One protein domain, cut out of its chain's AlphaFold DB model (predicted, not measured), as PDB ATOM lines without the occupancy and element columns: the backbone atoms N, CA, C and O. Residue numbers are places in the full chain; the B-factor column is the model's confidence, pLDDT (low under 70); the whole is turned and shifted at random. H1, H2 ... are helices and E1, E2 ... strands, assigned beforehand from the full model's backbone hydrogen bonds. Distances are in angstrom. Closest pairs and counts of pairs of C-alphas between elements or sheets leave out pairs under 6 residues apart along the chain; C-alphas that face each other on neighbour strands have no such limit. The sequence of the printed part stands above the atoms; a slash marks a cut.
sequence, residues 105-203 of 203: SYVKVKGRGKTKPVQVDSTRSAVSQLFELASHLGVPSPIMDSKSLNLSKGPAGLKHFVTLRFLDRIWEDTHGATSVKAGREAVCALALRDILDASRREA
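Overview. This is residues 105 to 203 of the 203 residues of an uncharacterized protein of Anthracocystis flocculosa (UniProt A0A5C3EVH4). One long helix, H2, forms the middle of an elongated body, and the three-stranded sheet E3 E4 E5 covers one side of it. The shorter helix H1 packs on H2 at a steep angle, and the small hairpin E1 and E2 sits by both helices; the turn of the E3 and E4 hairpin makes one end of the long axis and the loop between E1 and E2 the other. The printed part has 99 residues, with two named helices and five named strands in the order E1 E2 H1 E3 E4 E5 H2, class mixed, helices and strands; both sheets are antiparallel, in the orders E3 - E4 - E5 and E1 - E2. It is a rod spanning 55 by 24 by 22 A, only just loose, close to compact, with a radius of gyration of the C-alphas of 15.4 A.

Arrangement. Start at E1, residues 105 to 107, which forms an antiparallel hairpin with E2, residues 118 to 121; N 107 and O 118 are 3.4 A apart, within hydrogen-bond range. Next comes H1, residues 126 to 137; its closest C-alphas to E2 are those of Leu 133 and Val 118, 6.6 A apart. Then E3, residues 143 to 150, E4, residues 158 to 166, and E5, residues 169 to 172, form a meander, each strand the antiparallel neighbour of the one before. Look for N 147 and O 161 at 2.8 A between E3 and E4, a hairpin, and N 164 and O 171 at 2.8 A between E4 and E5, also a hairpin. H2, residues 180 to 202, is on this sheet at a height over the sheet of 8.5 A, making two layers, a helix on one face of a sheet. It lies over E4 and E5, and on the local plane it runs slantwise to the strands, at 40 degrees to E5. The closest C-alphas of H2 and E4 are those of Gly 183 and Val 162, 5.5 A apart. H1, with residues 126 to 130 alone, touches residues 184 to 192 of H2, closest at the C-alphas of Ala 126 and Ala 189, 5.1 A, at a steep tilt of 45 degrees, the same way. H1 only grazes the sheet E3 E4 E5, with its residues 127 to 134. The closest C-alphas of E1 and H2 are those of Val 107 and Leu 196, 6.6 A apart. In H1 and H2 every O i to N i+4 pair is within hydrogen-bond range.

Along the chain. Find C-alpha 105 at (-25.425, 119.083, -16.881), where E1 begins its 6.7 A; E2 covers 9.7 A. From C-alpha 126 at (-13.823, 113.225, -14.127), H1 runs 16.3 A to C-alpha 137. E3 measures 23.6 A, E4 26.3 A and E5 10.3 A. H2 runs 33.2 A from C-alpha 180 to C-alpha 202 at (-35.177, 110.244, -21.132).

Size, cuts and confidence. The two C-alphas farthest apart are those of Gly 113 and Lys 153, 55.9 A. The printed part has no cut and no long link, and Ala 203 is the chain's last residue. Mean pLDDT of the printed part is 84.1; look for values under 70 in residues 105 to 118, 154 to 156 and 202 to 203.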
ATOM      1  N   SER A 105     -24.343 120.023 -16.593       54.09
ATOM      2  CA  SER A 105     -25.425 119.083 -16.881       54.09
ATOM      3  C   SER A 105     -25.894 118.416 -15.575       54.09
ATOM      4  O   SER A 105     -25.083 117.920 -14.792       54.09
ATOM      5  N   TYR A 106     -27.205 118.453 -15.328       57.28
ATOM      6  CA  TYR A 106     -27.870 117.953 -14.121       57.28
ATOM      7  C   TYR A 106     -28.312 116.499 -14.322       57.28
ATOM      8  O   TYR A 106     -29.121 116.234 -15.209       57.28
ATOM      9  N   VAL A 107     -27.881 115.565 -13.466       56.88
ATOM     10  CA  VAL A 107     -28.501 114.224 -13.416       56.88
ATOM     11  C   VAL A 107     -29.628 114.224 -12.388       56.88
ATOM     12  O   VAL A 107     -29.387 114.293 -11.181       56.88
ATOM     13  N   LYS A 108     -30.879 114.118 -12.852       57.06
ATOM     14  CA  LYS A 108     -32.042 113.923 -11.974       57.06
ATOM     15  C   LYS A 108     -32.223 112.441 -11.698       57.06
ATOM     16  O   LYS A 108     -32.864 111.723 -12.455       57.06
ATOM     17  N   VAL A 109     -31.662 111.980 -10.589       56.47
ATOM     18  CA  VAL A 109     -31.771 110.577 -10.183       56.47
ATOM     19  C   VAL A 109     -33.178 110.292  -9.647       56.47
ATOM     20  O   VAL A 109     -33.611 110.869  -8.650       56.47
ATOM     21  N   LYS A 110     -33.912 109.373 -10.277       52.38
ATOM     22  CA  LYS A 110     -35.233 108.945  -9.800       52.38
ATOM     23  C   LYS A 110     -35.068 107.933  -8.653       52.38
ATOM     24  O   LYS A 110     -34.885 106.748  -8.896       52.38
ATOM     25  N   GLY A 111     -35.139 108.399  -7.403       51.84
ATOM     26  CA  GLY A 111     -35.058 107.572  -6.185       51.84
ATOM     27  C   GLY A 111     -36.071 107.976  -5.101       51.84
ATOM     28  O   GLY A 111     -36.641 109.064  -5.154       51.84
ATOM     29  N   ARG A 112     -36.305 107.104  -4.102       44.66
ATOM     30  CA  ARG A 112     -37.315 107.235  -3.012       44.66
ATOM     31  C   ARG A 112     -37.058 108.366  -1.983       44.66
ATOM     32  O   ARG A 112     -37.703 108.391  -0.939       44.66
ATOM     33  N   GLY A 113     -36.152 109.309  -2.249       54.47
ATOM     34  CA  GLY A 113     -35.780 110.403  -1.339       54.47
ATOM     35  C   GLY A 113     -35.415 111.692  -2.082       54.47
ATOM     36  O   GLY A 113     -35.275 111.678  -3.303       54.47
ATOM     37  N   LYS A 114     -35.291 112.812  -1.345       55.25
ATOM     38  CA  LYS A 114     -34.996 114.164  -1.873       55.25
ATOM     39  C   LYS A 114     -33.887 114.109  -2.929       55.25
ATOM     40  O   LYS A 114     -32.734 113.845  -2.596       55.25
ATOM     41  N   THR A 115     -34.245 114.358  -4.186       55.91
ATOM     42  CA  THR A 115     -33.322 114.311  -5.321       55.91
ATOM     43  C   THR A 115     -32.253 115.381  -5.146       55.91
ATOM     44  O   THR A 115     -32.572 116.571  -5.152       55.91
ATOM     45  N   LYS A 116     -30.994 114.979  -4.950       59.38
ATOM     46  CA  LYS A 116     -29.873 115.918  -5.005       59.38
ATOM     47  C   LYS A 116     -29.358 115.998  -6.446       59.38
ATOM     48  O   LYS A 116     -29.142 114.946  -7.045       59.38
ATOM     49  N   PRO A 117     -29.173 117.212  -6.992       64.88
ATOM     50  CA  PRO A 117     -28.457 117.405  -8.249       64.88
ATOM     51  C   PRO A 117     -27.059 116.801  -8.153       64.88
ATOM     52  O   PRO A 117     -26.358 117.091  -7.183       64.88
ATOM     53  N   VAL A 118     -26.623 116.050  -9.164       68.31
ATOM     54  CA  VAL A 118     -25.187 115.866  -9.411       68.31
ATOM     55  C   VAL A 118     -24.796 116.830 -10.519       68.31
ATOM     56  O   VAL A 118     -25.387 116.817 -11.599       68.31
ATOM     57  N   GLN A 119     -23.853 117.704 -10.195       75.44
ATOM     58  CA  GLN A 119     -23.390 118.800 -11.027       75.44
ATOM     59  C   GLN A 119     -22.044 118.397 -11.639       75.44
ATOM     60  O   GLN A 119     -21.066 118.257 -10.904       75.44
ATOM     61  N   VAL A 120     -22.010 118.183 -12.959       78.56
ATOM     62  CA  VAL A 120     -20.773 117.827 -13.675       78.56
ATOM     63  C   VAL A 120     -20.051 119.089 -14.144       78.56
ATOM     64  O   VAL A 120     -20.615 119.891 -14.883       78.56
ATOM     65  N   ASP A 121     -18.811 119.250 -13.698       84.00
ATOM     66  CA  ASP A 121     -17.924 120.386 -13.919       84.00
ATOM     67  C   ASP A 121     -16.663 119.923 -14.661       84.00
ATOM     68  O   ASP A 121     -15.960 119.015 -14.210       84.00
ATOM     69  N   SER A 122     -16.360 120.549 -15.798       80.50
ATOM     70  CA  SER A 122     -15.192 120.232 -16.628       80.50
ATOM     71  C   SER A 122     -13.856 120.593 -15.968       80.50
ATOM     72  O   SER A 122     -12.818 120.057 -16.351       80.50
ATOM     73  N   THR A 123     -13.865 121.458 -14.952       87.06
ATOM     74  CA  THR A 123     -12.664 121.858 -14.199       87.06
ATOM     75  C   THR A 123     -12.295 120.868 -13.092       87.06
ATOM     76  O   THR A 123     -11.166 120.879 -12.592       87.06
ATOM     77  N   ARG A 124     -13.226 119.986 -12.704       89.38
ATOM     78  CA  ARG A 124     -13.013 118.949 -11.687       89.38
ATOM     79  C   ARG A 124     -12.574 117.639 -12.345       89.38
ATOM     80  O   ARG A 124     -12.915 117.354 -13.487       89.38
ATOM     81  N   SER A 125     -11.865 116.792 -11.595       93.75
ATOM     82  CA  SER A 125     -11.494 115.445 -12.063       93.75
ATOM     83  C   SER A 125     -12.743 114.655 -12.462       93.75
ATOM     84  O   SER A 125     -13.717 114.578 -11.703       93.75
ATOM     85  N   ALA A 126     -12.728 114.060 -13.651       93.81
ATOM     86  CA  ALA A 126     -13.823 113.225 -14.127       93.81
ATOM     87  C   ALA A 126     -13.923 111.948 -13.283       93.81
ATOM     88  O   ALA A 126     -15.020 111.475 -12.984       93.81
ATOM     89  N   VAL A 127     -12.780 111.436 -12.813       95.44
ATOM     90  CA  VAL A 127     -12.732 110.303 -11.880       95.44
ATOM     91  C   VAL A 127     -13.479 110.639 -10.590       95.44
ATOM     92  O   VAL A 127     -14.365 109.886 -10.193       95.44
ATOM     93  N   SER A 128     -13.184 111.775  -9.941       94.56
ATOM     94  CA  SER A 128     -13.861 112.117  -8.678       94.56
ATOM     95  C   SER A 128     -15.371 112.272  -8.862       94.56
ATOM     96  O   SER A 128     -16.148 111.791  -8.042       94.56
ATOM     97  N   GLN A 129     -15.788 112.888  -9.967       93.19
ATOM     98  CA  GLN A 129     -17.199 113.126 -10.260       93.19
ATOM     99  C   GLN A 129     -17.971 111.837 -10.552       93.19
ATOM    100  O   GLN A 129     -19.110 111.693 -10.113       93.19
ATOM    101  N   LEU A 130     -17.356 110.867 -11.234       93.81
ATOM    102  CA  LEU A 130     -17.985 109.573 -11.489       93.81
ATOM    103  C   LEU A 130     -18.190 108.769 -10.192       93.81
ATOM    104  O   LEU A 130     -19.236 108.150 -10.006       93.81
ATOM    105  N   PHE A 131     -17.230 108.811  -9.263       93.69
ATOM    106  CA  PHE A 131     -17.375 108.173  -7.947       93.69
ATOM    107  C   PHE A 131     -18.414 108.883  -7.071       93.69
ATOM    108  O   PHE A 131     -19.195 108.222  -6.385       93.69
ATOM    109  N   GLU A 132     -18.469 110.217  -7.120       91.38
ATOM    110  CA  GLU A 132     -19.543 110.989  -6.487       91.38
ATOM    111  C   GLU A 132     -20.908 110.573  -7.042       91.38
ATOM    112  O   GLU A 132     -21.825 110.314  -6.262       91.38
ATOM    113  N   LEU A 133     -21.038 110.446  -8.364       88.94
ATOM    114  CA  LEU A 133     -22.265 109.992  -9.010       88.94
ATOM    115  C   LEU A 133     -22.655 108.578  -8.553       88.94
ATOM    116  O   LEU A 133     -23.804 108.369  -8.173       88.94
ATOM    117  N   ALA A 134     -21.716 107.628  -8.521       90.88
ATOM    118  CA  ALA A 134     -21.969 106.264  -8.047       90.88
ATOM    119  C   ALA A 134     -22.509 106.239  -6.606       90.88
ATOM    120  O   ALA A 134     -23.514 105.585  -6.322       90.88
ATOM    121  N   SER A 135     -21.895 107.033  -5.723       89.56
ATOM    122  CA  SER A 135     -22.335 107.202  -4.336       89.56
ATOM    123  C   SER A 135     -23.752 107.783  -4.245       89.56
ATOM    124  O   SER A 135     -24.588 107.272  -3.499       89.56
ATOM    125  N   HIS A 136     -24.073 108.796  -5.058       85.31
ATOM    126  CA  HIS A 136     -25.411 109.400  -5.096       85.31
ATOM    127  C   HIS A 136     -26.488 108.452  -5.636       85.31
ATOM    128  O   HIS A 136     -27.629 108.496  -5.177       85.31
ATOM    129  N   LEU A 137     -26.136 107.603  -6.603       84.12
ATOM    130  CA  LEU A 137     -27.024 106.586  -7.166       84.12
ATOM    131  C   LEU A 137     -27.220 105.385  -6.225       84.12
ATOM    132  O   LEU A 137     -28.145 104.602  -6.432       84.12
ATOM    133  N   GLY A 138     -26.373 105.229  -5.202       85.50
ATOM    134  CA  GLY A 138     -26.381 104.058  -4.327       85.50
ATOM    135  C   GLY A 138     -25.998 102.768  -5.059       85.50
ATOM    136  O   GLY A 138     -26.475 101.694  -4.698       85.50
ATOM    137  N   VAL A 139     -25.175 102.877  -6.106       89.06
ATOM    138  CA  VAL A 139     -24.698 101.747  -6.920       89.06
ATOM    139  C   VAL A 139     -23.238 101.424  -6.585       89.06
ATOM    140  O   VAL A 139     -22.547 102.259  -5.995       89.06
ATOM    141  N   PRO A 140     -22.733 100.233  -6.956       94.38
ATOM    142  CA  PRO A 140     -21.325  99.900  -6.782       94.38
ATOM    143  C   PRO A 140     -20.389 100.917  -7.444       94.38
ATOM    144  O   PRO A 140     -20.690 101.469  -8.507       94.38
ATOM    145  N   SER A 141     -19.231 101.136  -6.817       94.75
ATOM    146  CA  SER A 141     -18.197 102.028  -7.342       94.75
ATOM    147  C   SER A 141     -17.703 101.576  -8.725       94.75
ATOM    148  O   SER A 141     -17.621 100.371  -8.974       94.75
ATOM    149  N   PRO A 142     -17.316 102.515  -9.608       95.81
ATOM    150  CA  PRO A 142     -16.749 102.180 -10.908       95.81
ATOM    151  C   PRO A 142     -15.462 101.357 -10.771       95.81
ATOM    152  O   PRO A 142     -14.600 101.671  -9.945       95.81
ATOM    153  N   ILE A 143     -15.311 100.328 -11.604       96.94
ATOM    154  CA  ILE A 143     -14.108  99.485 -11.660       96.94
ATOM    155  C   ILE A 143     -13.269  99.933 -12.855       96.94
ATOM    156  O   ILE A 143     -13.796 100.068 -13.958       96.94
ATOM    157  N   MET A 144     -11.977 100.176 -12.636       96.25
ATOM    158  CA  MET A 144     -11.040 100.614 -13.673       96.25
ATOM    159  C   MET A 144      -9.858  99.658 -13.762       96.25
ATOM    160  O   MET A 144      -9.092  99.541 -12.804       96.25
ATOM    161  N   ASP A 145      -9.663  99.080 -14.940       95.88
ATOM    162  CA  ASP A 145      -8.510  98.253 -15.278       95.88
ATOM    163  C   ASP A 145      -7.616  98.994 -16.270       95.88
ATOM    164  O   ASP A 145      -8.093  99.731 -17.130       95.88
ATOM    165  N   SER A 146      -6.299  98.815 -16.161       93.81
ATOM    166  CA  SER A 146      -5.337  99.444 -17.069       93.81
ATOM    167  C   SER A 146      -4.351  98.427 -17.618       93.81
ATOM    168  O   SER A 146      -3.720  97.704 -16.848       93.81
ATOM    169  N   LYS A 147      -4.165  98.424 -18.936       92.44
ATOM    170  CA  LYS A 147      -3.167  97.618 -19.641       92.44
ATOM    171  C   LYS A 147      -2.144  98.540 -20.287       92.44
ATOM    172  O   LYS A 147      -2.496  99.584 -20.826       92.44
ATOM    173  N   SER A 148      -0.875  98.160 -20.226       90.31
ATOM    174  CA  SER A 148       0.209  98.929 -20.840       90.31
ATOM    175  C   SER A 148       0.780  98.130 -22.000       90.31
ATOM    176  O   SER A 148       1.133  96.967 -21.819       90.31
ATOM    177  N   LEU A 149       0.860  98.742 -23.176       86.88
ATOM    178  CA  LEU A 149       1.397  98.127 -24.381       86.88
ATOM    179  C   LEU A 149       2.543  98.983 -24.904       86.88
ATOM    180  O   LEU A 149       2.417 100.203 -25.010       86.88
ATOM    181  N   ASN A 150       3.661  98.343 -25.234       87.00
ATOM    182  CA  ASN A 150       4.783  99.030 -25.846       87.00
ATOM    183  C   ASN A 150       4.683  98.935 -27.374       87.00
ATOM    184  O   ASN A 150       4.920  97.876 -27.949       87.00
ATOM    185  N   LEU A 151       4.292 100.035 -28.017       80.50
ATOM    186  CA  LEU A 151       4.051 100.107 -29.462       80.50
ATOM    187  C   LEU A 151       5.307 100.441 -30.276       80.50
ATOM    188  O   LEU A 151       5.267 100.412 -31.504       80.50
ATOM    189  N   SER A 152       6.427 100.774 -29.632       77.56
ATOM    190  CA  SER A 152       7.686 101.022 -30.330       77.56
ATOM    191  C   SER A 152       8.864 100.439 -29.561       77.56
ATOM    192  O   SER A 152       8.801 100.201 -28.359       77.56
ATOM    193  N   LYS A 153       9.976 100.172 -30.250       71.31
ATOM    194  CA  LYS A 153      11.219  99.758 -29.588       71.31
ATOM    195  C   LYS A 153      11.847 100.975 -28.896       71.31
ATOM    196  O   LYS A 153      12.830 101.527 -29.375       71.31
ATOM    197  N   GLY A 154      11.240 101.441 -27.807       67.88
ATOM    198  CA  GLY A 154      11.733 102.561 -27.015       67.88
ATOM    199  C   GLY A 154      10.766 103.003 -25.908       67.88
ATOM    200  O   GLY A 154       9.585 102.665 -25.941       67.88
ATOM    201  N   PRO A 155      11.240 103.791 -24.926       63.47
ATOM    202  CA  PRO A 155      10.423 104.264 -23.802       63.47
ATOM    203  C   PRO A 155       9.288 105.214 -24.223       63.47
ATOM    204  O   PRO A 155       8.305 105.351 -23.504       63.47
ATOM    205  N   ALA A 156       9.384 105.831 -25.405       69.25
ATOM    206  CA  ALA A 156       8.339 106.689 -25.971       69.25
ATOM    207  C   ALA A 156       7.146 105.908 -26.566       69.25
ATOM    208  O   ALA A 156       6.136 106.512 -26.918       69.25
ATOM    209  N   GLY A 157       7.259 104.582 -26.707       78.50
ATOM    210  CA  GLY A 157       6.215 103.719 -27.265       78.50
ATOM    211  C   GLY A 157       5.190 103.220 -26.258       78.50
ATOM    212  O   GLY A 157       4.229 102.566 -26.661       78.50
ATOM    213  N   LEU A 158       5.384 103.488 -24.964       86.75
ATOM    214  CA  LEU A 158       4.497 102.975 -23.933       86.75
ATOM    215  C   LEU A 158       3.153 103.709 -23.975       86.75
ATOM    216  O   LEU A 158       3.068 104.912 -23.727       86.75
ATOM    217  N   LYS A 159       2.097 102.963 -24.286       90.44
ATOM    218  CA  LYS A 159       0.713 103.425 -24.247       90.44
ATOM    219  C   LYS A 159      -0.053 102.693 -23.163       90.44
ATOM    220  O   LYS A 159       0.099 101.486 -22.989       90.44
ATOM    221  N   HIS A 160      -0.895 103.432 -22.454       92.06
ATOM    222  CA  HIS A 160      -1.772 102.904 -21.423       92.06
ATOM    223  C   HIS A 160      -3.214 102.934 -21.914       92.06
ATOM    224  O   HIS A 160      -3.749 103.997 -22.211       92.06
ATOM    225  N   PHE A 161      -3.836 101.769 -21.964       93.62
ATOM    226  CA  PHE A 161      -5.241 101.588 -22.296       93.62
ATOM    227  C   PHE A 161      -6.001 101.347 -21.000       93.62
ATOM    228  O   PHE A 161      -5.579 100.527 -20.181       93.62
ATOM    229  N   VAL A 162      -7.086 102.085 -20.788       96.38
ATOM    230  CA  VAL A 162      -7.904 101.980 -19.577       96.38
ATOM    231  C   VAL A 162      -9.311 101.556 -19.966       96.38
ATOM    232  O   VAL A 162      -9.922 102.160 -20.846       96.38
ATOM    233  N   THR A 163      -9.810 100.534 -19.280       96.75
ATOM    234  CA  THR A 163     -11.183 100.043 -19.388       96.75
ATOM    235  C   THR A 163     -11.919 100.383 -18.096       96.75
ATOM    236  O   THR A 163     -11.416 100.137 -16.999       96.75
ATOM    237  N   LEU A 164     -13.115 100.950 -18.218       97.56
ATOM    238  CA  LEU A 164     -13.999 101.329 -17.122       97.56
ATOM    239  C   LEU A 164     -15.284 100.510 -17.194       97.56
ATOM    240  O   LEU A 164     -15.942 100.487 -18.231       97.56
ATOM    241  N   ARG A 165     -15.680  99.896 -16.078       97.44
ATOM    242  CA  ARG A 165     -16.965  99.208 -15.925       97.44
ATOM    243  C   ARG A 165     -17.831  99.918 -14.890       97.44
ATOM    244  O   ARG A 165     -17.421 100.068 -13.738       97.44
ATOM    245  N   PHE A 166     -19.029 100.336 -15.296       95.56
ATOM    246  CA  PHE A 166     -19.988 101.032 -14.434       95.56
ATOM    247  C   PHE A 166     -21.424 100.895 -14.974       95.56
ATOM    248  O   PHE A 166     -21.625 100.950 -16.181       95.56
ATOM    249  N   LEU A 167     -22.426 100.708 -14.101       90.75
ATOM    250  CA  LEU A 167     -23.849 100.559 -14.486       90.75
ATOM    251  C   LEU A 167     -24.090  99.536 -15.620       90.75
ATOM    252  O   LEU A 167     -24.792  99.831 -16.586       90.75
ATOM    253  N   ASP A 168     -23.451  98.364 -15.534       90.50
ATOM    254  CA  ASP A 168     -23.501  97.295 -16.550       90.50
ATOM    255  C   ASP A 168     -23.039  97.708 -17.961       90.50
ATOM    256  O   ASP A 168     -23.289  97.015 -18.947       90.50
ATOM    257  N   ARG A 169     -22.317  98.826 -18.066       93.81
ATOM    258  CA  ARG A 169     -21.693  99.323 -19.293       93.81
ATOM    259  C   ARG A 169     -20.175  99.320 -19.165       93.81
ATOM    260  O   ARG A 169     -19.620  99.343 -18.061       93.81
ATOM    261  N   ILE A 170     -19.518  99.266 -20.318       96.12
ATOM    262  CA  ILE A 170     -18.064  99.262 -20.440       96.12
ATOM    263  C   ILE A 170     -17.656 100.406 -21.364       96.12
ATOM    264  O   ILE A 170     -18.223 100.564 -22.442       96.12
ATOM    265  N   TRP A 171     -16.659 101.170 -20.931       97.06
ATOM    266  CA  TRP A 171     -16.020 102.225 -21.705       97.06
ATOM    267  C   TRP A 171     -14.529 101.949 -21.805       97.06
ATOM    268  O   TRP A 171     -13.917 101.490 -20.841       97.06
ATOM    269  N   GLU A 172     -13.942 102.240 -22.958       94.56
ATOM    270  CA  GLU A 172     -12.533 101.970 -23.231       94.56
ATOM    271  C   GLU A 172     -11.877 103.183 -23.881       94.56
ATOM    272  O   GLU A 172     -12.458 103.824 -24.758       94.56
ATOM    273  N   ASP A 173     -10.654 103.496 -23.456       90.56
ATOM    274  CA  ASP A 173      -9.794 104.435 -24.174       90.56
ATOM    275  C   ASP A 173      -9.230 103.753 -25.429       90.56
ATOM    276  O   ASP A 173      -8.397 102.852 -25.334       90.56
ATOM    277  N   THR A 174      -9.668 104.191 -26.610       85.25
ATOM    278  CA  THR A 174      -9.258 103.630 -27.906       85.25
ATOM    279  C   THR A 174      -7.919 104.162 -28.414       85.25
ATOM    280  O   THR A 174      -7.316 103.553 -29.295       85.25
ATOM    281  N   HIS A 175      -7.445 105.302 -27.907       86.00
ATOM    282  CA  HIS A 175      -6.267 105.988 -28.456       86.00
ATOM    283  C   HIS A 175      -4.985 105.717 -27.670       86.00
ATOM    284  O   HIS A 175      -3.884 105.949 -28.181       86.00
ATOM    285  N   GLY A 176      -5.119 105.204 -26.449       86.69
ATOM    286  CA  GLY A 176      -4.003 104.909 -25.570       86.69
ATOM    287  C   GLY A 176      -3.371 106.190 -25.029       86.69
ATOM    288  O   GLY A 176      -2.719 106.971 -25.740       86.69
ATOM    289  N   ALA A 177      -3.496 106.379 -23.725       89.75
ATOM    290  CA  ALA A 177      -2.933 107.509 -23.018       89.75
ATOM    291  C   ALA A 177      -1.416 107.379 -22.813       89.75
ATOM    292  O   ALA A 177      -0.850 106.289 -22.717       89.75
ATOM    293  N   THR A 178      -0.746 108.526 -22.686       90.50
ATOM    294  CA  THR A 178       0.676 108.606 -22.305       90.50
ATOM    295  C   THR A 178       0.908 108.302 -20.824       90.50
ATOM    296  O   THR A 178       2.039 108.092 -20.406       90.50
ATOM    297  N   SER A 179      -0.155 108.269 -20.013       92.38
ATOM    298  CA  SER A 179      -0.109 107.859 -18.610       92.38
ATOM    299  C   SER A 179      -1.424 107.208 -18.192       92.38
ATOM    300  O   SER A 179      -2.492 107.573 -18.685       92.38
ATOM    301  N   VAL A 180      -1.366 106.295 -17.218       93.56
ATOM    302  CA  VAL A 180      -2.567 105.658 -16.645       93.56
ATOM    303  C   VAL A 180      -3.539 106.699 -16.081       93.56
ATOM    304  O   VAL A 180      -4.748 106.556 -16.232       93.56
ATOM    305  N   LYS A 181      -3.027 107.773 -15.462       95.06
ATOM    306  CA  LYS A 181      -3.860 108.859 -14.925       95.06
ATOM    307  C   LYS A 181      -4.660 109.546 -16.033       95.06
ATOM    308  O   LYS A 181      -5.863 109.708 -15.881       95.06
ATOM    309  N   ALA A 182      -4.006 109.904 -17.139       93.81
ATOM    310  CA  ALA A 182      -4.679 110.529 -18.274       93.81
ATOM    311  C   ALA A 182      -5.721 109.591 -18.908       93.81
ATOM    312  O   ALA A 182      -6.820 110.042 -19.211       93.81
ATOM    313  N   GLY A 183      -5.423 108.291 -19.022       94.81
ATOM    314  CA  GLY A 183      -6.385 107.303 -19.528       94.81
ATOM    315  C   GLY A 183      -7.612 107.150 -18.626       94.81
ATOM    316  O   GLY A 183      -8.737 107.098 -19.115       94.81
ATOM    317  N   ARG A 184      -7.422 107.156 -17.297       96.25
ATOM    318  CA  ARG A 184      -8.530 107.132 -16.324       96.25
ATOM    319  C   ARG A 184      -9.406 108.376 -16.413       96.25
ATOM    320  O   ARG A 184     -10.624 108.258 -16.389       96.25
ATOM    321  N   GLU A 185      -8.806 109.559 -16.524       95.88
ATOM    322  CA  GLU A 185      -9.571 110.798 -16.706       95.88
ATOM    323  C   GLU A 185     -10.356 110.777 -18.023       95.88
ATOM    324  O   GLU A 185     -11.551 111.065 -18.020       95.88
ATOM    325  N   ALA A 186      -9.724 110.362 -19.125       94.06
ATOM    326  CA  ALA A 186     -10.360 110.303 -20.440       94.06
ATOM    327  C   ALA A 186     -11.563 109.347 -20.467       94.06
ATOM    328  O   ALA A 186     -12.649 109.736 -20.900       94.06
ATOM    329  N   VAL A 187     -11.404 108.120 -19.958       95.88
ATOM    330  CA  VAL A 187     -12.489 107.128 -19.962       95.88
ATOM    331  C   VAL A 187     -13.634 107.528 -19.021       95.88
ATOM    332  O   VAL A 187     -14.801 107.350 -19.362       95.88
ATOM    333  N   CYS A 188     -13.328 108.132 -17.866       95.44
ATOM    334  CA  CYS A 188     -14.348 108.637 -16.946       95.44
ATOM    335  C   CYS A 188     -15.099 109.839 -17.525       95.44
ATOM    336  O   CYS A 188     -16.312 109.932 -17.350       95.44
ATOM    337  N   ALA A 189     -14.411 110.743 -18.228       93.31
ATOM    338  CA  ALA A 189     -15.048 111.872 -18.902       93.31
ATOM    339  C   ALA A 189     -16.009 111.390 -19.998       93.31
ATOM    340  O   ALA A 189     -17.132 111.886 -20.101       93.31
ATOM    341  N   LEU A 190     -15.596 110.376 -20.765       93.56
ATOM    342  CA  LEU A 190     -16.427 109.747 -21.785       93.56
ATOM    343  C   LEU A 190     -17.666 109.079 -21.166       93.56
ATOM    344  O   LEU A 190     -18.784 109.333 -21.611       93.56
ATOM    345  N   ALA A 191     -17.498 108.321 -20.079       94.12
ATOM    346  CA  ALA A 191     -18.617 107.703 -19.370       94.12
ATOM    347  C   ALA A 191     -19.600 108.732 -18.788       94.12
ATOM    348  O   ALA A 191     -20.814 108.572 -18.921       94.12
ATOM    349  N   LEU A 192     -19.100 109.809 -18.169       92.31
ATOM    350  CA  LEU A 192     -19.945 110.889 -17.651       92.31
ATOM    351  C   LEU A 192     -20.762 111.537 -18.767       92.31
ATOM    352  O   LEU A 192     -21.966 111.723 -18.601       92.31
ATOM    353  N   ARG A 193     -20.138 111.835 -19.910       91.06
ATOM    354  CA  ARG A 193     -20.831 112.400 -21.070       91.06
ATOM    355  C   ARG A 193     -21.943 111.479 -21.569       91.06
ATOM    356  O   ARG A 193     -23.070 111.937 -21.726       91.06
ATOM    357  N   ASP A 194     -21.663 110.189 -21.732       90.94
ATOM    358  CA  ASP A 194     -22.656 109.211 -22.188       90.94
ATOM    359  C   ASP A 194     -23.846 109.084 -21.228       90.94
ATOM    360  O   ASP A 194     -24.995 108.975 -21.661       90.94
ATOM    361  N   ILE A 195     -23.590 109.104 -19.917       89.69
ATOM    362  CA  ILE A 195     -24.641 109.052 -18.893       89.69
ATOM    363  C   ILE A 195     -25.493 110.322 -18.936       89.69
ATOM    364  O   ILE A 195     -26.723 110.245 -18.892       89.69
ATOM    365  N   LEU A 196     -24.855 111.487 -19.046       84.81
ATOM    366  CA  LEU A 196     -25.550 112.766 -19.156       84.81
ATOM    367  C   LEU A 196     -26.415 112.822 -20.416       84.81
ATOM    368  O   LEU A 196     -27.585 113.195 -20.343       84.81
ATOM    369  N   ASP A 197     -25.875 112.402 -21.554       86.69
ATOM    370  CA  ASP A 197     -26.590 112.406 -22.825       86.69
ATOM    371  C   ASP A 197     -27.740 111.393 -22.833       86.69
ATOM    372  O   ASP A 197     -28.804 111.694 -23.371       86.69
ATOM    373  N   ALA A 198     -27.584 110.234 -22.184       84.25
ATOM    374  CA  ALA A 198     -28.691 109.303 -21.964       84.25
ATOM    375  C   ALA A 198     -29.789 109.929 -21.089       84.25
ATOM    376  O   ALA A 198     -30.961 109.893 -21.459       84.25
ATOM    377  N   SER A 199     -29.415 110.586 -19.986       81.12
ATOM    378  CA  SER A 199     -30.380 111.230 -19.086       81.12
ATOM    379  C   SER A 199     -31.158 112.370 -19.753       81.12
ATOM    380  O   SER A 199     -32.332 112.565 -19.453       81.12
ATOM    381  N   ARG A 200     -30.538 113.088 -20.702       78.69
ATOM    382  CA  ARG A 200     -31.201 114.136 -21.493       78.69
ATOM    383  C   ARG A 200     -32.219 113.594 -22.492       78.69
ATOM    384  O   ARG A 200     -33.148 114.313 -22.826       78.69
ATOM    385  N   ARG A 201     -32.047 112.364 -22.986       76.69
ATOM    386  CA  ARG A 201     -32.995 111.727 -23.922       76.69
ATOM    387  C   ARG A 201     -34.223 111.152 -23.222       76.69
ATOM    388  O   ARG A 201     -35.248 110.966 -23.866       76.69
ATOM    389  N   GLU A 202     -34.096 110.817 -21.942       67.62
ATOM    390  CA  GLU A 202     -35.177 110.244 -21.132       67.62
ATOM    391  C   GLU A 202     -36.055 111.303 -20.438       67.62
ATOM    392  O   GLU A 202     -37.099 110.949 -19.883       67.62
ATOM    393  N   ALA A 203     -35.631 112.572 -20.439       54.75
ATOM    394  CA  ALA A 203     -36.333 113.711 -19.838       54.75
ATOM    395  C   ALA A 203     -37.292 114.390 -20.825       54.75
ATOM    396  O   ALA A 203     -38.378 114.808 -20.359       54.75
TER     397      ALA A 203